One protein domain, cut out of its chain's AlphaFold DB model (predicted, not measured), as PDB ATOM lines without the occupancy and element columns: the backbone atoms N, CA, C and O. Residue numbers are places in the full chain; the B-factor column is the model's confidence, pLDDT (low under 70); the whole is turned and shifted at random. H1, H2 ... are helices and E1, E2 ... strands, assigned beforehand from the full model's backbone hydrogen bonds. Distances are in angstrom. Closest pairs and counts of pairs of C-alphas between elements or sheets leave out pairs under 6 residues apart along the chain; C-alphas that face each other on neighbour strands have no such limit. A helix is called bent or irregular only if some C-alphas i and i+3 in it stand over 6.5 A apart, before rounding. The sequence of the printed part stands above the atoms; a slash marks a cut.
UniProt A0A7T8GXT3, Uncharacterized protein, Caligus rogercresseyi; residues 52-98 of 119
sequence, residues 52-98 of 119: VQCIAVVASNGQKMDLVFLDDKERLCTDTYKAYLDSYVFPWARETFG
ATOM      1  N   VAL A  52      46.922 -24.200  14.481       76.94
ATOM      2  CA  VAL A  52      47.061 -25.441  15.244       76.94
ATOM      3  C   VAL A  52      47.172 -26.610  14.270       76.94
ATOM      4  O   VAL A  52      46.313 -26.780  13.401       76.94
ATOM      5  N   GLN A  53      48.214 -27.421  14.420       81.56
ATOM      6  CA  GLN A  53      48.360 -28.677  13.691       81.56
ATOM      7  C   GLN A  53      48.045 -29.845  14.627       81.56
ATOM      8  O   GLN A  53      48.383 -29.815  15.808       81.56
ATOM      9  N   CYS A  54      47.378 -30.875  14.109       85.62
ATOM     10  CA  CYS A  54      47.095 -32.085  14.873       85.62
ATOM     11  C   CYS A  54      47.186 -33.333  13.998       85.62
ATOM     12  O   CYS A  54      46.996 -33.270  12.780       85.62
ATOM     13  N   ILE A  55      47.469 -34.465  14.637       85.44
ATOM     14  CA  ILE A  55      47.487 -35.784  14.017       85.44
ATOM     15  C   ILE A  55      46.299 -36.581  14.551       85.44
ATOM     16  O   ILE A  55      46.105 -36.708  15.760       85.44
ATOM     17  N   ALA A  56      45.513 -37.130  13.626       89.19
ATOM     18  CA  ALA A  56      44.369 -37.981  13.913       89.19
ATOM     19  C   ALA A  56      44.572 -39.353  13.267       89.19
ATOM     20  O   ALA A  56      44.968 -39.443  12.103       89.19
ATOM     21  N   VAL A  57      44.265 -40.417  14.008       91.44
ATOM     22  CA  VAL A  57      44.312 -41.795  13.509       91.44
ATOM     23  C   VAL A  57      42.945 -42.428  13.695       91.44
ATOM     24  O   VAL A  57      42.400 -42.439  14.800       91.44
ATOM     25  N   VAL A  58      42.390 -42.949  12.601       91.62
ATOM     26  CA  VAL A  58      41.077 -43.595  12.572       91.62
ATOM     27  C   VAL A  58      41.193 -44.899  11.795       91.62
ATOM     28  O   VAL A  58      41.692 -44.920  10.671       91.62
ATOM     29  N   ALA A  59      40.740 -45.989  12.402       91.31
ATOM     30  CA  ALA A  59      40.663 -47.296  11.775       91.31
ATOM     31  C   ALA A  59      39.342 -47.472  11.010       91.31
ATOM     32  O   ALA A  59      38.340 -46.812  11.287       91.31
ATOM     33  N   SER A  60      39.314 -48.411  10.062       90.50
ATOM     34  CA  SER A  60      38.137 -48.680   9.219       90.50
ATOM     35  C   SER A  60      36.907 -49.155  10.000       90.50
ATOM     36  O   SER A  60      35.783 -48.969   9.543       90.50
ATOM     37  N   ASN A  61      37.097 -49.730  11.188       88.06
ATOM     38  CA  ASN A  61      36.018 -50.132  12.092       88.06
ATOM     39  C   ASN A  61      35.468 -48.971  12.950       88.06
ATOM     40  O   ASN A  61      34.646 -49.203  13.834       88.06
ATOM     41  N   GLY A  62      35.937 -47.740  12.725       88.56
ATOM     42  CA  GLY A  62      35.503 -46.542  13.442       88.56
ATOM     43  C   GLY A  62      36.216 -46.289  14.774       88.56
ATOM     44  O   GLY A  62      35.948 -45.268  15.408       88.56
ATOM     45  N   GLN A  63      37.135 -47.163  15.206       86.31
ATOM     46  CA  GLN A  63      37.982 -46.873  16.364       86.31
ATOM     47  C   GLN A  63      38.972 -45.758  16.030       86.31
ATOM     48  O   GLN A  63      39.541 -45.712  14.939       86.31
ATOM     49  N   LYS A  64      39.179 -44.854  16.983       92.06
ATOM     50  CA  LYS A  64      40.030 -43.677  16.829       92.06
ATOM     51  C   LYS A  64      41.001 -43.566  17.993       92.06
ATOM     52  O   LYS A  64      40.655 -43.934  19.115       92.06
ATOM     53  N   MET A  65      42.185 -43.056  17.700       88.81
ATOM     54  CA  MET A  65      43.160 -42.656  18.706       88.81
ATOM     55  C   MET A  65      42.852 -41.233  19.189       88.81
ATOM     56  O   MET A  65      42.183 -40.467  18.484       88.81
ATOM     57  N   ASP A  66      43.351 -40.871  20.370       85.88
ATOM     58  CA  ASP A  66      43.294 -39.491  20.849       85.88
ATOM     59  C   ASP A  66      44.074 -38.552  19.920       85.88
ATOM     60  O   ASP A  66      45.094 -38.921  19.332       85.88
ATOM     61  N   LEU A  67      43.557 -37.330  19.766       86.25
ATOM     62  CA  LEU A  67      44.188 -36.306  18.938       86.25
ATOM     63  C   LEU A  67      45.486 -35.844  19.588       86.25
ATOM     64  O   LEU A  67      45.488 -35.436  20.749       86.25
ATOM     65  N   VAL A  68      46.561 -35.824  18.806       82.19
ATOM     66  CA  VAL A  68      47.833 -35.248  19.244       82.19
ATOM     67  C   VAL A  68      48.028 -33.910  18.562       82.19
ATOM     68  O   VAL A  68      48.004 -33.817  17.335       82.19
ATOM     69  N   PHE A  69      48.192 -32.868  19.369       83.81
ATOM     70  CA  PHE A  69      48.458 -31.514  18.906       83.81
ATOM     71  C   PHE A  69      49.964 -31.304  18.794       83.81
ATOM     72  O   PHE A  69      50.710 -31.706  19.682       83.81
ATOM     73  N   LEU A  70      50.390 -30.700  17.690       79.50
ATOM     74  CA  LEU A  70      51.773 -30.287  17.482       79.50
ATOM     75  C   LEU A  70      51.952 -28.866  18.007       79.50
ATOM     76  O   LEU A  70      51.021 -28.053  17.941       79.50
ATOM     77  N   ASP A  71      53.151 -28.576  18.497       76.44
ATOM     78  CA  ASP A  71      53.457 -27.271  19.061       76.44
ATOM     79  C   ASP A  71      53.453 -26.169  17.997       76.44
ATOM     80  O   ASP A  71      53.699 -26.378  16.802       76.44
ATOM     81  N   ASP A  72      53.177 -24.949  18.453       64.56
ATOM     82  CA  ASP A  72      53.112 -23.772  17.599       64.56
ATOM     83  C   ASP A  72      54.484 -23.566  16.926       64.56
ATOM     84  O   ASP A  72      55.479 -23.256  17.588       64.56
ATOM     85  N   LYS A  73      54.518 -23.709  15.591       67.00
ATOM     86  CA  LYS A  73      55.697 -23.669  14.688       67.00
ATOM     87  C   LYS A  73      56.464 -24.982  14.508       67.00
ATOM     88  O   LYS A  73      57.408 -24.994  13.712       67.00
ATOM     89  N   GLU A  74      56.073 -26.073  15.153       66.12
ATOM     90  CA  GLU A  74      56.627 -27.378  14.814       66.12
ATOM     91  C   GLU A  74      56.100 -27.798  13.435       66.12
ATOM     92  O   GLU A  74      54.897 -27.853  13.184       66.12
ATOM     93  N   ARG A  75      57.012 -28.032  12.487       71.12
ATOM     94  CA  ARG A  75      56.650 -28.603  11.190       71.12
ATOM     95  C   ARG A  75      56.801 -30.106  11.276       71.12
ATOM     96  O   ARG A  75      57.900 -30.599  11.518       71.12
ATOM     97  N   LEU A  76      55.720 -30.816  10.977       78.56
ATOM     98  CA  LEU A  76      55.775 -32.252  10.761       78.56
ATOM     99  C   LEU A  76      56.726 -32.546   9.589       78.56
ATOM    100  O   LEU A  76      56.429 -32.233   8.435       78.56
ATOM    101  N   CYS A  77      57.892 -33.104   9.891       83.12
ATOM    102  CA  CYS A  77      58.847 -33.587   8.909       83.12
ATOM    103  C   CYS A  77      58.838 -35.118   8.914       83.12
ATOM    104  O   CYS A  77      58.216 -35.752   9.767       83.12
ATOM    105  N   THR A  78      59.518 -35.735   7.949       88.25
ATOM    106  CA  THR A  78      59.544 -37.197   7.819       88.25
ATOM    107  C   THR A  78      60.030 -37.888   9.093       88.25
ATOM    108  O   THR A  78      59.487 -38.926   9.465       88.25
ATOM    109  N   ASP A  79      61.021 -37.317   9.777       86.06
ATOM    110  CA  ASP A  79      61.618 -37.934  10.961       86.06
ATOM    111  C   ASP A  79      60.722 -37.790  12.196       86.06
ATOM    112  O   ASP A  79      60.505 -38.774  12.903       86.06
ATOM    113  N   THR A  80      60.115 -36.616  12.414       83.06
ATOM    114  CA  THR A  80      59.148 -36.425  13.511       83.06
ATOM    115  C   THR A  80      57.879 -37.241  13.288       83.06
ATOM    116  O   THR A  80      57.348 -37.826  14.231       83.06
ATOM    117  N   TYR A  81      57.440 -37.389  12.036       86.44
ATOM    118  CA  TYR A  81      56.322 -38.263  11.696       86.44
ATOM    119  C   TYR A  81      56.630 -39.742  11.959       86.44
ATOM    120  O   TYR A  81      55.805 -40.441  12.541       86.44
ATOM    121  N   LYS A  82      57.820 -40.231  11.585       88.69
ATOM    122  CA  LYS A  82      58.240 -41.609  11.896       88.69
ATOM    123  C   LYS A  82      58.296 -41.857  13.400       88.69
ATOM    124  O   LYS A  82      57.704 -42.822  13.870       88.69
ATOM    125  N   ALA A  83      58.925 -40.950  14.149       86.38
ATOM    126  CA  ALA A  83      58.983 -41.036  15.606       86.38
ATOM    127  C   ALA A  83      57.577 -41.081  16.227       86.38
ATOM    128  O   ALA A  83      57.337 -41.843  17.163       86.38
ATOM    129  N   TYR A  84      56.633 -40.316  15.674       85.94
ATOM    130  CA  TYR A  84      55.237 -40.334  16.096       85.94
ATOM    131  C   TYR A  84      54.551 -41.680  15.819       85.94
ATOM    132  O   TYR A  84      53.871 -42.224  16.693       85.94
ATOM    133  N   LEU A  85      54.737 -42.237  14.618       89.38
ATOM    134  CA  LEU A  85      54.186 -43.546  14.269       89.38
ATOM    135  C   LEU A  85      54.693 -44.638  15.216       89.38
ATOM    136  O   LEU A  85      53.890 -45.413  15.737       89.38
ATOM    137  N   ASP A  86      55.999 -44.651  15.476       89.38
ATOM    138  CA  ASP A  86      56.645 -45.641  16.339       89.38
ATOM    139  C   ASP A  86      56.231 -45.507  17.807       89.38
ATOM    140  O   ASP A  86      56.029 -46.515  18.485       89.38
ATOM    141  N   SER A  87      56.073 -44.272  18.288       86.88
ATOM    142  CA  SER A  87      55.823 -43.994  19.707       86.88
ATOM    143  C   SER A  87      54.348 -44.086  20.093       86.88
ATOM    144  O   SER A  87      54.042 -44.465  21.220       86.88
ATOM    145  N   TYR A  88      53.433 -43.754  19.177       88.25
ATOM    146  CA  TYR A  88      52.007 -43.629  19.498       88.25
ATOM    147  C   TYR A  88      51.126 -44.540  18.641       88.25
ATOM    148  O   TYR A  88      50.331 -45.313  19.175       88.25
ATOM    149  N   VAL A  89      51.287 -44.503  17.316       89.19
ATOM    150  CA  VAL A  89      50.338 -45.153  16.395       89.19
ATOM    151  C   VAL A  89      50.476 -46.671  16.390       89.19
ATOM    152  O   VAL A  89      49.475 -47.377  16.515       89.19
ATOM    153  N   PHE A  90      51.692 -47.202  16.254       90.31
ATOM    154  CA  PHE A  90      51.899 -48.652  16.232       90.31
ATOM    155  C   PHE A  90      51.602 -49.323  17.580       90.31
ATOM    156  O   PHE A  90      50.966 -50.380  17.562       90.31
ATOM    157  N   PRO A  91      51.986 -48.755  18.741       90.31
ATOM    158  CA  PRO A  91      51.561 -49.277  20.037       90.31
ATOM    159  C   PRO A  91      50.038 -49.305  20.186       90.31
ATOM    160  O   PRO A  91      49.488 -50.364  20.487       90.31
ATOM    161  N   TRP A  92      49.355 -48.199  19.865       89.81
ATOM    162  CA  TRP A  92      47.892 -48.133  19.901       89.81
ATOM    163  C   TRP A  92      47.248 -49.185  18.993       89.81
ATOM    164  O   TRP A  92      46.332 -49.896  19.407       89.81
ATOM    165  N   ALA A  93      47.752 -49.349  17.767       88.75
ATOM    166  CA  ALA A  93      47.235 -50.343  16.832       88.75
ATOM    167  C   ALA A  93      47.449 -51.781  17.338       88.75
ATOM    168  O   ALA A  93      46.559 -52.622  17.211       88.75
ATOM    169  N   ARG A  94      48.602 -52.083  17.948       88.75
ATOM    170  CA  ARG A  94      48.866 -53.405  18.541       88.75
ATOM    171  C   ARG A  94      47.963 -53.691  19.733       88.75
ATOM    172  O   ARG A  94      47.477 -54.809  19.851       88.75
ATOM    173  N   GLU A  95      47.724 -52.712  20.594       88.25
ATOM    174  CA  GLU A  95      46.811 -52.871  21.727       88.25
ATOM    175  C   GLU A  95      45.365 -53.072  21.257       88.25
ATOM    176  O   GLU A  95      44.668 -53.972  21.723       88.25
ATOM    177  N   THR A  96      44.946 -52.279  20.270       86.94
ATOM    178  CA  THR A  96      43.566 -52.252  19.775       86.94
ATOM    179  C   THR A  96      43.231 -53.469  18.903       86.94
ATOM    180  O   THR A  96      42.137 -54.021  19.009       86.94
ATOM    181  N   PHE A  97      44.166 -53.924  18.060       85.88
ATOM    182  CA  PHE A  97      43.925 -54.963  17.046       85.88
ATOM    183  C   PHE A  97      44.758 -56.239  17.233       85.88
ATOM    184  O   PHE A  97      44.387 -57.298  16.729       85.88
ATOM    185  N   GLY A  98      45.864 -56.186  17.978       71.62
ATOM    186  CA  GLY A  98      46.851 -57.270  18.074       71.62
ATOM    187  C   GLY A  98      46.418 -58.503  18.870       71.62
ATOM    188  O   GLY A  98      47.192 -59.449  18.990       71.62
TER     189      GLY A  98
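Overview. This is residues 52 to 98 of the 119 residues of an uncharacterized protein of Caligus rogercresseyi (UniProt A0A7T8GXT3). A long, narrow ribbon, residues 53 to 70, goes out and folds back on itself as a hairpin, and one bent helix, H1, runs back alongside it, the two making an elongated shape. The ribbon is formed as named strands over a short part of its length, E1 and E2, while its far loop, around Ser 60, has no named element; residues 71 to 77 turn the chain from the open end of the ribbon into H1. The printed part has 47 residues with two named strands and one named helix, in the order E1, E2, H1; the sheet has the order E1 - E2 and is antiparallel, and the class is mixed, helices and strands. The whole is only just loose, close to compact, with a radius of gyration of the C-alphas of 11.5 A, and the C-alphas span 34 by 19 by 13 A.

Along the chain. E1 is residues 53 to 55, 7.2 A from first to last C-alpha, and begins at C-alpha 53 at (48.360, -28.677, 13.691). E2 is residues 68 to 70, 6.6 A long, and ends at C-alpha 70 at (51.773, -30.287, 17.482). H1, residues 78 to 97, was assigned as one helix by its hydrogen bonds but is bent: C-alphas 87 and 90 are 7.0 A apart. Its arm H1a is residues 78 to 87, 14.2 A long, and its arm H1b is residues 90 to 97, 10.2 A long, ending at C-alpha 97 at (43.925, -54.963, 17.046). Residues 88 and 89 belong to neither arm.

Arrangement. E1 and E2 form a hairpin of antiparallel neighbour strands, with 146 degrees between their directions. The C-alphas of Cys 54 and Phe 69 face each other at 4.3 A. N 55 and O 68 are within hydrogen-bond range at 2.8 A, and so are N 70 and O 53 at 2.9 A. The lines of H1a and H1b stand at a steep tilt of 44 degrees. In both arms every O i to N i+4 pair is within hydrogen-bond range. E1 is apart from H1a and from H1b, and E2 is apart from H1b.

Size, cuts and confidence. The two C-alphas farthest apart are those of Lys 73 and Gly 98, at 34.9 A. The printed part has no cut. The link from E1 to E2, residues 56 to 67, is long, with 12 residues, and the link from E2 to H1 is short, with 7. The mean pLDDT of the printed part is 84.7, and residues 72 to 74, in the link from E2 to H1, are under 70.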